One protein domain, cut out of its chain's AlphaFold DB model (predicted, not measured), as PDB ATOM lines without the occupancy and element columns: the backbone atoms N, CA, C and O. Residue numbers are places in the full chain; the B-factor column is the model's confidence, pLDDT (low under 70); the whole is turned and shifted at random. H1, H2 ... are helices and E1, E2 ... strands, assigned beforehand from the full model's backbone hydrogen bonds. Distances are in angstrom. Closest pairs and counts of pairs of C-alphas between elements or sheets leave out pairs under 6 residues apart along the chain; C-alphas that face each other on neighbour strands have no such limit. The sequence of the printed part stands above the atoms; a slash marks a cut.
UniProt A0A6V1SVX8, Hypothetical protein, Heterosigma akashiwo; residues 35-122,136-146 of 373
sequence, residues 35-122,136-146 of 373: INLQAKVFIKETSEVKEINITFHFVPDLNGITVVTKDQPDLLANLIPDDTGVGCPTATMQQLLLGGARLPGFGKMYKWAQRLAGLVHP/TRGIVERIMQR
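Overview. This is residues 35 to 122 and 136 to 146 of the 373 residues of the protein "Hypothetical protein" of Heterosigma akashiwo (UniProt A0A6V1SVX8). A long, twisted sheet of three strands makes much of the length, its E1-E2 turn, residues 43 to 48, sticking out at one end, and H1 with Gly 99 just after it makes the other end. H2 packs across E3, H3 grazes the sheet, and H1 lies near the other end between long loops. The printed part has 99 residues, with 52 in named elements, in the order E1, E2, E3, H1, H2, H3, a mixed class of helices and strands; the antiparallel sheet, order E1 - E2 - E3, is a meander, each strand the antiparallel neighbour of the one before. It is compact, radius of gyration of the C-alphas 14.5 A, spanning 51 by 26 by 21 A.

Along the chain. E2, residues 48 to 59, is 34.9 A long; E1, 35 to 43, 25.3 A, begins at C-alpha 35 (-15.981, 41.554, -54.669); E3, 64 to 69, 16.9 A. H1 is 91 to 98, H2 111 to 116, and H3 136 to 146, 15.4 A, ending at C-alpha 146 (-27.662, 25.606, -50.291).

Arrangement. Hairpin E1 and E2 has N 39 and O 52 2.9 A apart; hairpin E2 and E3, N 57 and O 66 2.9 A. H2 is over E3, height 7.9 A; C-alphas 65 and 114 are closest, 5.9 A. H3 only grazes the sheet with residues 140 to 145. H1 is not on it. Every O i to N i+4 pair in H1, H2 and H3 is within hydrogen-bond range.

Size, cuts and confidence. The farthest C-alphas, Ser 47 and Gly 99, are 50.7 A apart. Residues 123 to 135 are cut out, a 17.2 A gap between C-alphas 122 and 136. Links E3 to H1 and H1 to H2 are long. No printed residue is under 70 in pLDDT.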
ATOM      1  N   ILE A  35     -16.679  42.810 -54.951       86.69
ATOM      2  CA  ILE A  35     -15.981  41.554 -54.669       86.69
ATOM      3  C   ILE A  35     -16.807  40.417 -55.264       86.69
ATOM      4  O   ILE A  35     -17.932  40.157 -54.838       86.69
ATOM      5  N   ASN A  36     -16.243  39.720 -56.246       86.62
ATOM      6  CA  ASN A  36     -16.867  38.548 -56.852       86.62
ATOM      7  C   ASN A  36     -16.380  37.279 -56.152       86.62
ATOM      8  O   ASN A  36     -15.204  36.929 -56.236       86.62
ATOM      9  N   LEU A  37     -17.293  36.576 -55.486       85.00
ATOM     10  CA  LEU A  37     -17.060  35.235 -54.976       85.00
ATOM     11  C   LEU A  37     -17.605  34.226 -55.986       85.00
ATOM     12  O   LEU A  37     -18.789  34.228 -56.319       85.00
ATOM     13  N   GLN A  38     -16.742  33.329 -56.442       86.38
ATOM     14  CA  GLN A  38     -17.129  32.238 -57.321       86.38
ATOM     15  C   GLN A  38     -17.187  30.939 -56.520       86.38
ATOM     16  O   GLN A  38     -16.162  30.441 -56.057       86.38
ATOM     17  N   ALA A  39     -18.389  30.393 -56.353       83.31
ATOM     18  CA  ALA A  39     -18.598  29.110 -55.700       83.31
ATOM     19  C   ALA A  39     -18.732  28.015 -56.762       83.31
ATOM     20  O   ALA A  39     -19.610  28.076 -57.623       83.31
ATOM     21  N   LYS A  40     -17.860  27.006 -56.695       85.00
ATOM     22  CA  LYS A  40     -17.921  25.806 -57.536       85.00
ATOM     23  C   LYS A  40     -18.339  24.632 -56.670       85.00
ATOM     24  O   LYS A  40     -17.639  24.296 -55.719       85.00
ATOM     25  N   VAL A  41     -19.470  24.023 -57.000       85.19
ATOM     26  CA  VAL A  41     -19.978  22.838 -56.307       85.19
ATOM     27  C   VAL A  41     -19.987  21.678 -57.286       85.19
ATOM     28  O   VAL A  41     -20.613  21.752 -58.343       85.19
ATOM     29  N   PHE A  42     -19.258  20.619 -56.938       84.81
ATOM     30  CA  PHE A  42     -19.312  19.352 -57.652       84.81
ATOM     31  C   PHE A  42     -20.494  18.539 -57.135       84.81
ATOM     32  O   PHE A  42     -20.651  18.380 -55.926       84.81
ATOM     33  N   ILE A  43     -21.315  18.036 -58.050       81.12
ATOM     34  CA  ILE A  43     -22.515  17.270 -57.726       81.12
ATOM     35  C   ILE A  43     -22.270  15.847 -58.176       81.12
ATOM     36  O   ILE A  43     -22.135  15.567 -59.368       81.12
ATOM     37  N   LYS A  44     -22.187  14.948 -57.203       81.75
ATOM     38  CA  LYS A  44     -21.801  13.557 -57.424       81.75
ATOM     39  C   LYS A  44     -22.791  12.839 -58.341       81.75
ATOM     40  O   LYS A  44     -22.376  12.064 -59.197       81.75
ATOM     41  N   GLU A  45     -24.081  13.130 -58.205       77.44
ATOM     42  CA  GLU A  45     -25.167  12.436 -58.898       77.44
ATOM     43  C   GLU A  45     -25.259  12.776 -60.381       77.44
ATOM     44  O   GLU A  45     -25.539  11.898 -61.194       77.44
ATOM     45  N   THR A  46     -25.022  14.034 -60.752       79.50
ATOM     46  CA  THR A  46     -24.996  14.443 -62.163       79.50
ATOM     47  C   THR A  46     -23.587  14.396 -62.745       79.50
ATOM     48  O   THR A  46     -23.426  14.470 -63.960       79.50
ATOM     49  N   SER A  47     -22.560  14.246 -61.898       86.75
ATOM     50  CA  SER A  47     -21.153  14.464 -62.262       86.75
ATOM     51  C   SER A  47     -20.912  15.846 -62.889       86.75
ATOM     52  O   SER A  47     -19.946  16.043 -63.626       86.75
ATOM     53  N   GLU A  48     -21.787  16.814 -62.600       88.50
ATOM     54  CA  GLU A  48     -21.687  18.181 -63.097       88.50
ATOM     55  C   GLU A  48     -21.025  19.080 -62.053       88.50
ATOM     56  O   GLU A  48     -21.247  18.965 -60.844       88.50
ATOM     57  N   VAL A  49     -20.225  20.027 -62.536       88.81
ATOM     58  CA  VAL A  49     -19.738  21.141 -61.726       88.81
ATOM     59  C   VAL A  49     -20.661  22.315 -61.979       88.81
ATOM     60  O   VAL A  49     -20.697  22.843 -63.092       88.81
ATOM     61  N   LYS A  50     -21.382  22.752 -60.948       88.56
ATOM     62  CA  LYS A  50     -22.150  23.990 -61.025       88.56
ATOM     63  C   LYS A  50     -21.345  25.136 -60.451       88.56
ATOM     64  O   LYS A  50     -20.857  25.080 -59.322       88.56
ATOM     65  N   GLU A  51     -21.236  26.187 -61.243       91.38
ATOM     66  CA  GLU A  51     -20.595  27.432 -60.863       91.38
ATOM     67  C   GLU A  51     -21.672  28.482 -60.593       91.38
ATOM     68  O   GLU A  51     -22.523  28.746 -61.441       91.38
ATOM     69  N   ILE A  52     -21.655  29.060 -59.395       91.88
ATOM     70  CA  ILE A  52     -22.538  30.160 -59.014       91.88
ATOM     71  C   ILE A  52     -21.673  31.352 -58.631       91.88
ATOM     72  O   ILE A  52     -20.819  31.271 -57.747       91.88
ATOM     73  N   ASN A  53     -21.917  32.472 -59.306       92.81
ATOM     74  CA  ASN A  53     -21.261  33.738 -59.016       92.81
ATOM     75  C   ASN A  53     -22.108  34.523 -58.009       92.81
ATOM     76  O   ASN A  53     -23.275  34.835 -58.270       92.81
ATOM     77  N   ILE A  54     -21.508  34.812 -56.858       95.06
ATOM     78  CA  ILE A  54     -22.074  35.621 -55.784       95.06
ATOM     79  C   ILE A  54     -21.270  36.918 -55.737       95.06
ATOM     80  O   ILE A  54     -20.090  36.912 -55.388       95.06
ATOM     81  N   THR A  55     -21.898  38.035 -56.079       94.94
ATOM     82  CA  THR A  55     -21.227  39.339 -56.088       94.94
ATOM     83  C   THR A  55     -21.622  40.142 -54.859       94.94
ATOM     84  O   THR A  55     -22.806  40.319 -54.573       94.94
ATOM     85  N   PHE A  56     -20.621  40.641 -54.141       95.44
ATOM     86  CA  PHE A  56     -20.772  41.538 -53.006       95.44
ATOM     87  C   PHE A  56     -20.444  42.962 -53.452       95.44
ATOM     88  O   PHE A  56     -19.343  43.228 -53.932       95.44
ATOM     89  N   HIS A  57     -21.385  43.881 -53.262       94.31
ATOM     90  CA  HIS A  57     -21.163  45.308 -53.488       94.31
ATOM     91  C   HIS A  57     -21.239  46.050 -52.163       94.31
ATOM     92  O   HIS A  57     -22.172  45.838 -51.387       94.31
ATOM     93  N   PHE A  58     -20.277  46.932 -51.920       93.88
ATOM     94  CA  PHE A  58     -20.351  47.871 -50.812       93.88
ATOM     95  C   PHE A  58     -21.147  49.106 -51.231       93.88
ATOM     96  O   PHE A  58     -20.925  49.660 -52.304       93.88
ATOM     97  N   VAL A  59     -22.067  49.535 -50.373       92.62
ATOM     98  CA  VAL A  59     -22.946  50.690 -50.557       92.62
ATOM     99  C   VAL A  59     -22.538  51.741 -49.523       92.62
ATOM    100  O   VAL A  59     -23.003  51.669 -48.380       92.62
ATOM    101  N   PRO A  60     -21.662  52.702 -49.881       90.94
ATOM    102  CA  PRO A  60     -21.089  53.649 -48.923       90.94
ATOM    103  C   PRO A  60     -22.145  54.470 -48.181       90.94
ATOM    104  O   PRO A  60     -22.061  54.605 -46.965       90.94
ATOM    105  N   ASP A  61     -23.179  54.930 -48.892       90.44
ATOM    106  CA  ASP A  61     -24.246  55.780 -48.340       90.44
ATOM    107  C   ASP A  61     -25.049  55.097 -47.227       90.44
ATOM    108  O   ASP A  61     -25.616  55.760 -46.361       90.44
ATOM    109  N   LEU A  62     -25.101  53.764 -47.246       91.75
ATOM    110  CA  LEU A  62     -25.777  52.955 -46.234       91.75
ATOM    111  C   LEU A  62     -24.791  52.261 -45.291       91.75
ATOM    112  O   LEU A  62     -25.229  51.606 -44.347       91.75
ATOM    113  N   ASN A  63     -23.483  52.383 -45.549       92.62
ATOM    114  CA  ASN A  63     -22.419  51.616 -44.910       92.62
ATOM    115  C   ASN A  63     -22.762  50.117 -44.824       92.62
ATOM    116  O   ASN A  63     -22.774  49.524 -43.744       92.62
ATOM    117  N   GLY A  64     -23.130  49.522 -45.961       93.56
ATOM    118  CA  GLY A  64     -23.638  48.153 -46.010       93.56
ATOM    119  C   GLY A  64     -23.213  47.378 -47.243       93.56
ATOM    120  O   GLY A  64     -22.738  47.941 -48.222       93.56
ATOM    121  N   ILE A  65     -23.408  46.066 -47.190       95.12
ATOM    122  CA  ILE A  65     -23.094  45.131 -48.267       95.12
ATOM    123  C   ILE A  65     -24.384  44.616 -48.899       95.12
ATOM    124  O   ILE A  65     -25.284  44.144 -48.202       95.12
ATOM    125  N   THR A  66     -24.472  44.650 -50.222       95.31
ATOM    126  CA  THR A  66     -25.513  43.949 -50.979       95.31
ATOM    127  C   THR A  66     -24.938  42.724 -51.657       95.31
ATOM    128  O   THR A  66     -23.837  42.778 -52.202       95.31
ATOM    129  N   VAL A  67     -25.708  41.644 -51.670       95.94
ATOM    130  CA  VAL A  67     -25.366  40.385 -52.324       95.94
ATOM    131  C   VAL A  67     -26.237  40.206 -53.559       95.94
ATOM    132  O   VAL A  67     -27.458  40.359 -53.488       95.94
ATOM    133  N   VAL A  68     -25.611  39.880 -54.685       94.88
ATOM    134  CA  VAL A  68     -26.270  39.620 -55.965       94.88
ATOM    135  C   VAL A  68     -25.941  38.205 -56.421       94.88
ATOM    136  O   VAL A  68     -24.781  37.805 -56.471       94.88
ATOM    137  N   THR A  69     -26.975  37.468 -56.805       94.12
ATOM    138  CA  THR A  69     -26.886  36.169 -57.473       94.12
ATOM    139  C   THR A  69     -27.566  36.288 -58.833       94.12
ATOM    140  O   THR A  69     -28.762  36.566 -58.914       94.12
ATOM    141  N   LYS A  70     -26.798  36.119 -59.917       88.19
ATOM    142  CA  LYS A  70     -27.234  36.468 -61.283       88.19
ATOM    143  C   LYS A  70     -28.498  35.727 -61.731       88.19
ATOM    144  O   LYS A  70     -29.406  36.345 -62.278       88.19
ATOM    145  N   ASP A  71     -28.557  34.424 -61.475       88.81
ATOM    146  CA  ASP A  71     -29.601  33.559 -62.039       88.81
ATOM    147  C   ASP A  71     -30.744  33.265 -61.060       88.81
ATOM    148  O   ASP A  71     -31.814  32.821 -61.470       88.81
ATOM    149  N   GLN A  72     -30.524  33.484 -59.760       90.88
ATOM    150  CA  GLN A  72     -31.435  33.076 -58.688       90.88
ATOM    151  C   GLN A  72     -31.404  34.093 -57.537       90.88
ATOM    152  O   GLN A  72     -30.668  33.889 -56.567       90.88
ATOM    153  N   PRO A  73     -32.173  35.194 -57.614       90.75
ATOM    154  CA  PRO A  73     -32.065  36.321 -56.680       90.75
ATOM    155  C   PRO A  73     -32.414  35.969 -55.226       90.75
ATOM    156  O   PRO A  73     -31.946  36.640 -54.311       90.75
ATOM    157  N   ASP A  74     -33.206  34.916 -55.003       92.25
ATOM    158  CA  ASP A  74     -33.625  34.473 -53.668       92.25
ATOM    159  C   ASP A  74     -32.890  33.202 -53.193       92.25
ATOM    160  O   ASP A  74     -33.222  32.658 -52.143       92.25
ATOM    161  N   LEU A  75     -31.858  32.736 -53.919       94.56
ATOM    162  CA  LEU A  75     -31.100  31.517 -53.580       94.56
ATOM    163  C   LEU A  75     -30.562  31.535 -52.142       94.56
ATOM    164  O   LEU A  75     -30.598  30.521 -51.444       94.56
ATOM    165  N   LEU A  76     -30.066  32.698 -51.714       95.69
ATOM    166  CA  LEU A  76     -29.410  32.909 -50.422       95.69
ATOM    167  C   LEU A  76     -30.353  33.511 -49.366       95.69
ATOM    168  O   LEU A  76     -29.905  33.903 -48.287       95.69
ATOM    169  N   ALA A  77     -31.656  33.588 -49.658       94.06
ATOM    170  CA  ALA A  77     -32.650  33.985 -48.673       94.06
ATOM    171  C   ALA A  77     -32.775  32.917 -47.579       94.06
ATOM    172  O   ALA A  77     -32.742  31.711 -47.855       94.06
ATOM    173  N   ASN A  78     -32.929  33.367 -46.333       93.00
ATOM    174  CA  ASN A  78     -33.066  32.507 -45.159       93.00
ATOM    175  C   ASN A  78     -31.913  31.484 -45.028       93.00
ATOM    176  O   ASN A  78     -32.132  30.319 -44.701       93.00
ATOM    177  N   LEU A  79     -30.666  31.887 -45.319       92.94
ATOM    178  CA  LEU A  79     -29.476  31.108 -44.920       92.94
ATOM    179  C   LEU A  79     -29.321  31.071 -43.393       92.94
ATOM    180  O   LEU A  79     -28.860  30.090 -42.806       92.94
ATOM    181  N   ILE A  80     -29.721  32.165 -42.752       90.25
ATOM    182  CA  ILE A  80     -29.988  32.260 -41.322       90.25
ATOM    183  C   ILE A  80     -31.500  32.491 -41.190       90.25
ATOM    184  O   ILE A  80     -32.047  33.228 -42.019       90.25
ATOM    185  N   PRO A  81     -32.182  31.876 -40.202       87.44
ATOM    186  CA  PRO A  81     -33.597  32.141 -39.958       87.44
ATOM    187  C   PRO A  81     -33.889  33.646 -39.922       87.44
ATOM    188  O   PRO A  81     -33.075  34.423 -39.417       87.44
ATOM    189  N   ASP A  82     -35.022  34.048 -40.503       85.56
ATOM    190  CA  ASP A  82     -35.485  35.443 -40.591       85.56
ATOM    191  C   ASP A  82     -34.647  36.400 -41.468       85.56
ATOM    192  O   ASP A  82     -34.971  37.588 -41.570       85.56
ATOM    193  N   ASP A  83     -33.593  35.929 -42.142       91.25
ATOM    194  CA  ASP A  83     -32.733  36.767 -42.989       91.25
ATOM    195  C   ASP A  83     -33.117  36.688 -44.478       91.25
ATOM    196  O   ASP A  83     -32.462  36.051 -45.306       91.25
ATOM    197  N   THR A  84     -34.217  37.355 -44.826       92.31
ATOM    198  CA  THR A  84     -34.758  37.397 -46.201       92.31
ATOM    199  C   THR A  84     -34.009  38.352 -47.133       92.31
ATOM    200  O   THR A  84     -34.188  38.297 -48.350       92.31
ATOM    201  N   GLY A  85     -33.203  39.268 -46.581       92.25
ATOM    202  CA  GLY A  85     -32.525  40.332 -47.330       92.25
ATOM    203  C   GLY A  85     -33.440  41.443 -47.868       92.25
ATOM    204  O   GLY A  85     -32.975  42.297 -48.621       92.25
ATOM    205  N   VAL A  86     -34.734  41.433 -47.515       89.75
ATOM    206  CA  VAL A  86     -35.699  42.507 -47.835       89.75
ATOM    207  C   VAL A  86     -35.676  43.616 -46.782       89.75
ATOM    208  O   VAL A  86     -35.888  44.784 -47.099       89.75
ATOM    209  N   GLY A  87     -35.447  43.250 -45.520       86.50
ATOM    210  CA  GLY A  87     -35.337  44.197 -44.416       86.50
ATOM    211  C   GLY A  87     -33.969  44.875 -44.360       86.50
ATOM    212  O   GLY A  87     -32.984  44.363 -44.882       86.50
ATOM    213  N   CYS A  88     -33.904  46.016 -43.676       88.19
ATOM    214  CA  CYS A  88     -32.630  46.652 -43.347       88.19
ATOM    215  C   CYS A  88     -31.916  45.855 -42.247       88.19
ATOM    216  O   CYS A  88     -32.542  45.579 -41.219       88.19
ATOM    217  N   PRO A  89     -30.619  45.536 -42.402       90.12
ATOM    218  CA  PRO A  89     -29.851  44.870 -41.353       90.12
ATOM    219  C   PRO A  89     -29.755  45.666 -40.044       90.12
ATOM    220  O   PRO A  89     -29.633  45.059 -38.983       90.12
ATOM    221  N   THR A  90     -29.820  47.004 -40.104       88.19
ATOM    222  CA  THR A  90     -29.684  47.887 -38.932       88.19
ATOM    223  C   THR A  90     -30.763  48.955 -38.846       88.19
ATOM    224  O   THR A  90     -31.297  49.412 -39.859       88.19
ATOM    225  N   ALA A  91     -31.014  49.421 -37.618       88.81
ATOM    226  CA  ALA A  91     -31.847  50.591 -37.362       88.81
ATOM    227  C   ALA A  91     -31.275  51.851 -38.031       88.81
ATOM    228  O   ALA A  91     -32.031  52.628 -38.601       88.81
ATOM    229  N   THR A  92     -29.949  52.033 -38.034       90.06
ATOM    230  CA  THR A  92     -29.300  53.176 -38.697       90.06
ATOM    231  C   THR A  92     -29.567  53.186 -40.198       90.06
ATOM    232  O   THR A  92     -29.997  54.205 -40.729       90.06
ATOM    233  N   MET A  93     -29.398  52.047 -40.881       91.50
ATOM    234  CA  MET A  93     -29.752  51.918 -42.300       91.50
ATOM    235  C   MET A  93     -31.231  52.225 -42.523       91.50
ATOM    236  O   MET A  93     -31.571  52.970 -43.435       91.50
ATOM    237  N   GLN A  94     -32.113  51.711 -41.662       91.12
ATOM    238  CA  GLN A  94     -33.541  51.997 -41.751       91.12
ATOM    239  C   GLN A  94     -33.841  53.500 -41.620       91.12
ATOM    240  O   GLN A  94     -34.627  54.025 -42.404       91.12
ATOM    241  N   GLN A  95     -33.200  54.202 -40.680       92.62
ATOM    242  CA  GLN A  95     -33.348  55.653 -40.519       92.62
ATOM    243  C   GLN A  95     -32.820  56.425 -41.733       92.62
ATOM    244  O   GLN A  95     -33.473  57.360 -42.185       92.62
ATOM    245  N   LEU A  96     -31.690  56.009 -42.311       92.25
ATOM    246  CA  LEU A  96     -31.153  56.618 -43.533       92.25
ATOM    247  C   LEU A  96     -32.120  56.466 -44.714       92.25
ATOM    248  O   LEU A  96     -32.359  57.431 -45.439       92.25
ATOM    249  N   LEU A  97     -32.729  55.288 -44.880       89.81
ATOM    250  CA  LEU A  97     -33.740  55.071 -45.918       89.81
ATOM    251  C   LEU A  97     -35.001  55.910 -45.693       89.81
ATOM    252  O   LEU A  97     -35.532  56.479 -46.644       89.81
ATOM    253  N   LEU A  98     -35.465  56.028 -44.444       92.81
ATOM    254  CA  LEU A  98     -36.568  56.935 -44.097       92.81
ATOM    255  C   LEU A  98     -36.198  58.405 -44.362       92.81
ATOM    256  O   LEU A  98     -37.061  59.190 -44.748       92.81
ATOM    257  N   GLY A  99     -34.918  58.757 -44.221       93.50
ATOM    258  CA  GLY A  99     -34.342  60.056 -44.574       93.50
ATOM    259  C   GLY A  99     -34.142  60.290 -46.077       93.50
ATOM    260  O   GLY A  99     -33.609  61.330 -46.458       93.50
ATOM    261  N   GLY A 100     -34.562  59.357 -46.939       92.31
ATOM    262  CA  GLY A 100     -34.515  59.501 -48.396       92.31
ATOM    263  C   GLY A 100     -33.302  58.864 -49.075       92.31
ATOM    264  O   GLY A 100     -33.192  58.954 -50.303       92.31
ATOM    265  N   ALA A 101     -32.418  58.189 -48.329       90.50
ATOM    266  CA  ALA A 101     -31.412  57.333 -48.946       90.50
ATOM    267  C   ALA A 101     -32.103  56.234 -49.768       90.50
ATOM    268  O   ALA A 101     -33.171  55.729 -49.410       90.50
ATOM    269  N   ARG A 102     -31.510  55.864 -50.903       86.75
ATOM    270  CA  ARG A 102     -32.081  54.853 -51.795       86.75
ATOM    271  C   ARG A 102     -31.357  53.537 -51.588       86.75
ATOM    272  O   ARG A 102     -30.133  53.495 -51.663       86.75
ATOM    273  N   LEU A 103     -32.114  52.457 -51.392       84.31
ATOM    274  CA  LEU A 103     -31.544  51.129 -51.590       84.31
ATOM    275  C   LEU A 103     -31.126  51.013 -53.057       84.31
ATOM    276  O   LEU A 103     -31.891  51.436 -53.935       84.31
ATOM    277  N   PRO A 104     -29.945  50.449 -53.346       81.88
ATOM    278  CA  PRO A 104     -29.618  50.095 -54.713       81.88
ATOM    279  C   PRO A 104     -30.726  49.196 -55.263       81.88
ATOM    280  O   PRO A 104     -31.203  48.281 -54.595       81.88
ATOM    281  N   GLY A 105     -31.145  49.450 -56.502       84.19
ATOM    282  CA  GLY A 105     -32.132  48.609 -57.190       84.19
ATOM    283  C   GLY A 105     -31.613  47.203 -57.523       84.19
ATOM    284  O   GLY A 105     -32.275  46.473 -58.257       84.19
ATOM    285  N   PHE A 106     -30.426  46.845 -57.031       82.88
ATOM    286  CA  PHE A 106     -29.740  45.589 -57.265       82.88
ATOM    287  C   PHE A 106     -29.341  44.939 -55.935       82.88
ATOM    288  O   PHE A 106     -28.890  45.602 -55.003       82.88
ATOM    289  N   GLY A 107     -29.494  43.617 -55.873       90.88
ATOM    290  CA  GLY A 107     -29.055  42.804 -54.742       90.88
ATOM    291  C   GLY A 107     -29.944  42.862 -53.499       90.88
ATOM    292  O   GLY A 107     -31.005  43.484 -53.466       90.88
ATOM    293  N   LYS A 108     -29.504  42.128 -52.478       94.56
ATOM    294  CA  LYS A 108     -30.176  41.963 -51.186       94.56
ATOM    295  C   LYS A 108     -29.197  42.260 -50.057       94.56
ATOM    296  O   LYS A 108     -28.040  41.846 -50.116       94.56
ATOM    297  N   MET A 109     -29.647  42.959 -49.020       94.81
ATOM    298  CA  MET A 109     -28.815  43.272 -47.854       94.81
ATOM    299  C   MET A 109     -29.054  42.232 -46.766       94.81
ATOM    300  O   MET A 109     -29.887  42.419 -45.886       94.81
ATOM    301  N   TYR A 110     -28.341  41.112 -46.839       94.88
ATOM    302  CA  TYR A 110     -28.447  40.074 -45.817       94.88
ATOM    303  C   TYR A 110     -27.673  40.448 -44.554       94.88
ATOM    304  O   TYR A 110     -26.578  41.017 -44.637       94.88
ATOM    305  N   LYS A 111     -28.201  40.075 -43.384       93.06
ATOM    306  CA  LYS A 111     -27.510  40.217 -42.092       93.06
ATOM    307  C   LYS A 111     -26.234  39.375 -42.057       93.06
ATOM    308  O   LYS A 111     -25.203  39.857 -41.592       93.06
ATOM    309  N   TRP A 112     -26.273  38.144 -42.578       94.44
ATOM    310  CA  TRP A 112     -25.087  37.276 -42.629       94.44
ATOM    311  C   TRP A 112     -23.953  37.890 -43.461       94.44
ATOM    312  O   TRP A 112     -22.787  37.774 -43.090       94.44
ATOM    313  N   ALA A 113     -24.285  38.600 -44.541       95.44
ATOM    314  CA  ALA A 113     -23.297  39.240 -45.403       95.44
ATOM    315  C   ALA A 113     -22.624  40.437 -44.716       95.44
ATOM    316  O   ALA A 113     -21.413  40.606 -44.846       95.44
ATOM    317  N   GLN A 114     -23.376  41.218 -43.926       94.69
ATOM    318  CA  GLN A 114     -22.796  42.294 -43.113       94.69
ATOM    319  C   GLN A 114     -21.768  41.733 -42.122       94.69
ATOM    320  O   GLN A 114     -20.656  42.245 -42.015       94.69
ATOM    321  N   ARG A 115     -22.115  40.622 -41.454       92.25
ATOM    322  CA  ARG A 115     -21.234  39.953 -40.485       92.25
ATOM    323  C   ARG A 115     -19.937  39.467 -41.126       92.25
ATOM    324  O   ARG A 115     -18.872  39.705 -40.567       92.25
ATOM    325  N   LEU A 116     -20.010  38.848 -42.307       93.12
ATOM    326  CA  LEU A 116     -18.816  38.425 -43.050       93.12
ATOM    327  C   LEU A 116     -17.878  39.592 -43.386       93.12
ATOM    328  O   LEU A 116     -16.666  39.410 -43.402       93.12
ATOM    329  N   ALA A 117     -18.430  40.782 -43.626       93.69
ATOM    330  CA  ALA A 117     -17.662  41.992 -43.902       93.69
ATOM    331  C   ALA A 117     -17.134  42.699 -42.638       93.69
ATOM    332  O   ALA A 117     -16.546  43.773 -42.741       93.69
ATOM    333  N   GLY A 118     -17.354  42.139 -41.442       93.00
ATOM    334  CA  GLY A 118     -16.964  42.764 -40.176       93.00
ATOM    335  C   GLY A 118     -17.857  43.937 -39.759       93.00
ATOM    336  O   GLY A 118     -17.538  44.642 -38.803       93.00
ATOM    337  N   LEU A 119     -18.994  44.141 -40.433       91.06
ATOM    338  CA  LEU A 119     -20.007  45.114 -40.036       91.06
ATOM    339  C   LEU A 119     -20.828  44.497 -38.895       91.06
ATOM    340  O   LEU A 119     -21.898  43.920 -39.095       91.06
ATOM    341  N   VAL A 120     -20.268  44.543 -37.685       78.75
ATOM    342  CA  VAL A 120     -20.933  44.043 -36.479       78.75
ATOM    343  C   VAL A 120     -22.061  44.997 -36.114       78.75
ATOM    344  O   VAL A 120     -21.882  46.213 -36.024       78.75
ATOM    345  N   HIS A 121     -23.242  44.437 -35.896       76.25
ATOM    346  CA  HIS A 121     -24.406  45.184 -35.454       76.25
ATOM    347  C   HIS A 121     -24.795  44.674 -34.071       76.25
ATOM    348  O   HIS A 121     -24.853  43.452 -33.891       76.25
ATOM    349  N   PRO A 122     -25.031  45.568 -33.094       71.81
ATOM    350  CA  PRO A 122     -25.504  45.139 -31.790       71.81
ATOM    351  C   PRO A 122     -26.809  44.352 -31.977       71.81
ATOM    352  O   PRO A 122     -27.632  44.742 -32.816       71.81
ATOM    353  N   THR A 136     -18.040  32.525 -39.410       92.19
ATOM    354  CA  THR A 136     -17.734  32.682 -40.844       92.19
ATOM    355  C   THR A 136     -17.739  31.340 -41.570       92.19
ATOM    356  O   THR A 136     -18.334  31.208 -42.638       92.19
ATOM    357  N   ARG A 137     -17.132  30.320 -40.950       94.19
ATOM    358  CA  ARG A 137     -17.110  28.951 -41.468       94.19
ATOM    359  C   ARG A 137     -18.523  28.386 -41.638       94.19
ATOM    360  O   ARG A 137     -18.832  27.893 -42.715       94.19
ATOM    361  N   GLY A 138     -19.385  28.528 -40.632       93.81
ATOM    362  CA  GLY A 138     -20.768  28.050 -40.699       93.81
ATOM    363  C   GLY A 138     -21.604  28.756 -41.773       93.81
ATOM    364  O   GLY A 138     -22.432  28.121 -42.420       93.81
ATOM    365  N   ILE A 139     -21.373  30.053 -42.017       94.00
ATOM    366  CA  ILE A 139     -22.035  30.775 -43.119       94.00
ATOM    367  C   ILE A 139     -21.598  30.197 -44.470       94.00
ATOM    368  O   ILE A 139     -22.446  29.904 -45.310       94.00
ATOM    369  N   VAL A 140     -20.290  30.006 -44.673       93.75
ATOM    370  CA  VAL A 140     -19.751  29.441 -45.918       93.75
ATOM    371  C   VAL A 140     -20.260  28.015 -46.141       93.75
ATOM    372  O   VAL A 140     -20.731  27.711 -47.234       93.75
ATOM    373  N   GLU A 141     -20.250  27.163 -45.112       93.50
ATOM    374  CA  GLU A 141     -20.790  25.798 -45.183       93.50
ATOM    375  C   GLU A 141     -22.273  25.799 -45.590       93.50
ATOM    376  O   GLU A 141     -22.654  25.070 -46.505       93.50
ATOM    377  N   ARG A 142     -23.098  26.687 -45.017       94.56
ATOM    378  CA  ARG A 142     -24.512  26.824 -45.409       94.56
ATOM    379  C   ARG A 142     -24.704  27.334 -46.834       94.56
ATOM    380  O   ARG A 142     -25.622  26.875 -47.510       94.56
ATOM    381  N   ILE A 143     -23.866  28.262 -47.302       94.75
ATOM    382  CA  ILE A 143     -23.891  28.715 -48.703       94.75
ATOM    383  C   ILE A 143     -23.612  27.523 -49.624       94.75
ATOM    384  O   ILE A 143     -24.381  27.273 -50.550       94.75
ATOM    385  N   MET A 144     -22.557  26.755 -49.344       93.69
ATOM    386  CA  MET A 144     -22.182  25.591 -50.151       93.69
ATOM    387  C   MET A 144     -23.275  24.517 -50.139       93.69
ATOM    388  O   MET A 144     -23.675  24.042 -51.203       93.69
ATOM    389  N   GLN A 145     -23.830  24.208 -48.963       93.88
ATOM    390  CA  GLN A 145     -24.951  23.279 -48.819       93.88
ATOM    391  C   GLN A 145     -26.173  23.747 -49.616       93.88
ATOM    392  O   GLN A 145     -26.774  22.953 -50.340       93.88
ATOM    393  N   ARG A 146     -26.530  25.038 -49.546       95.44
ATOM    394  CA  ARG A 146     -27.662  25.606 -50.291       95.44
ATOM    395  C   ARG A 146     -27.468  25.483 -51.800       95.44
ATOM    396  O   ARG A 146     -28.414  25.130 -52.497       95.44
TER     397      ARG A 146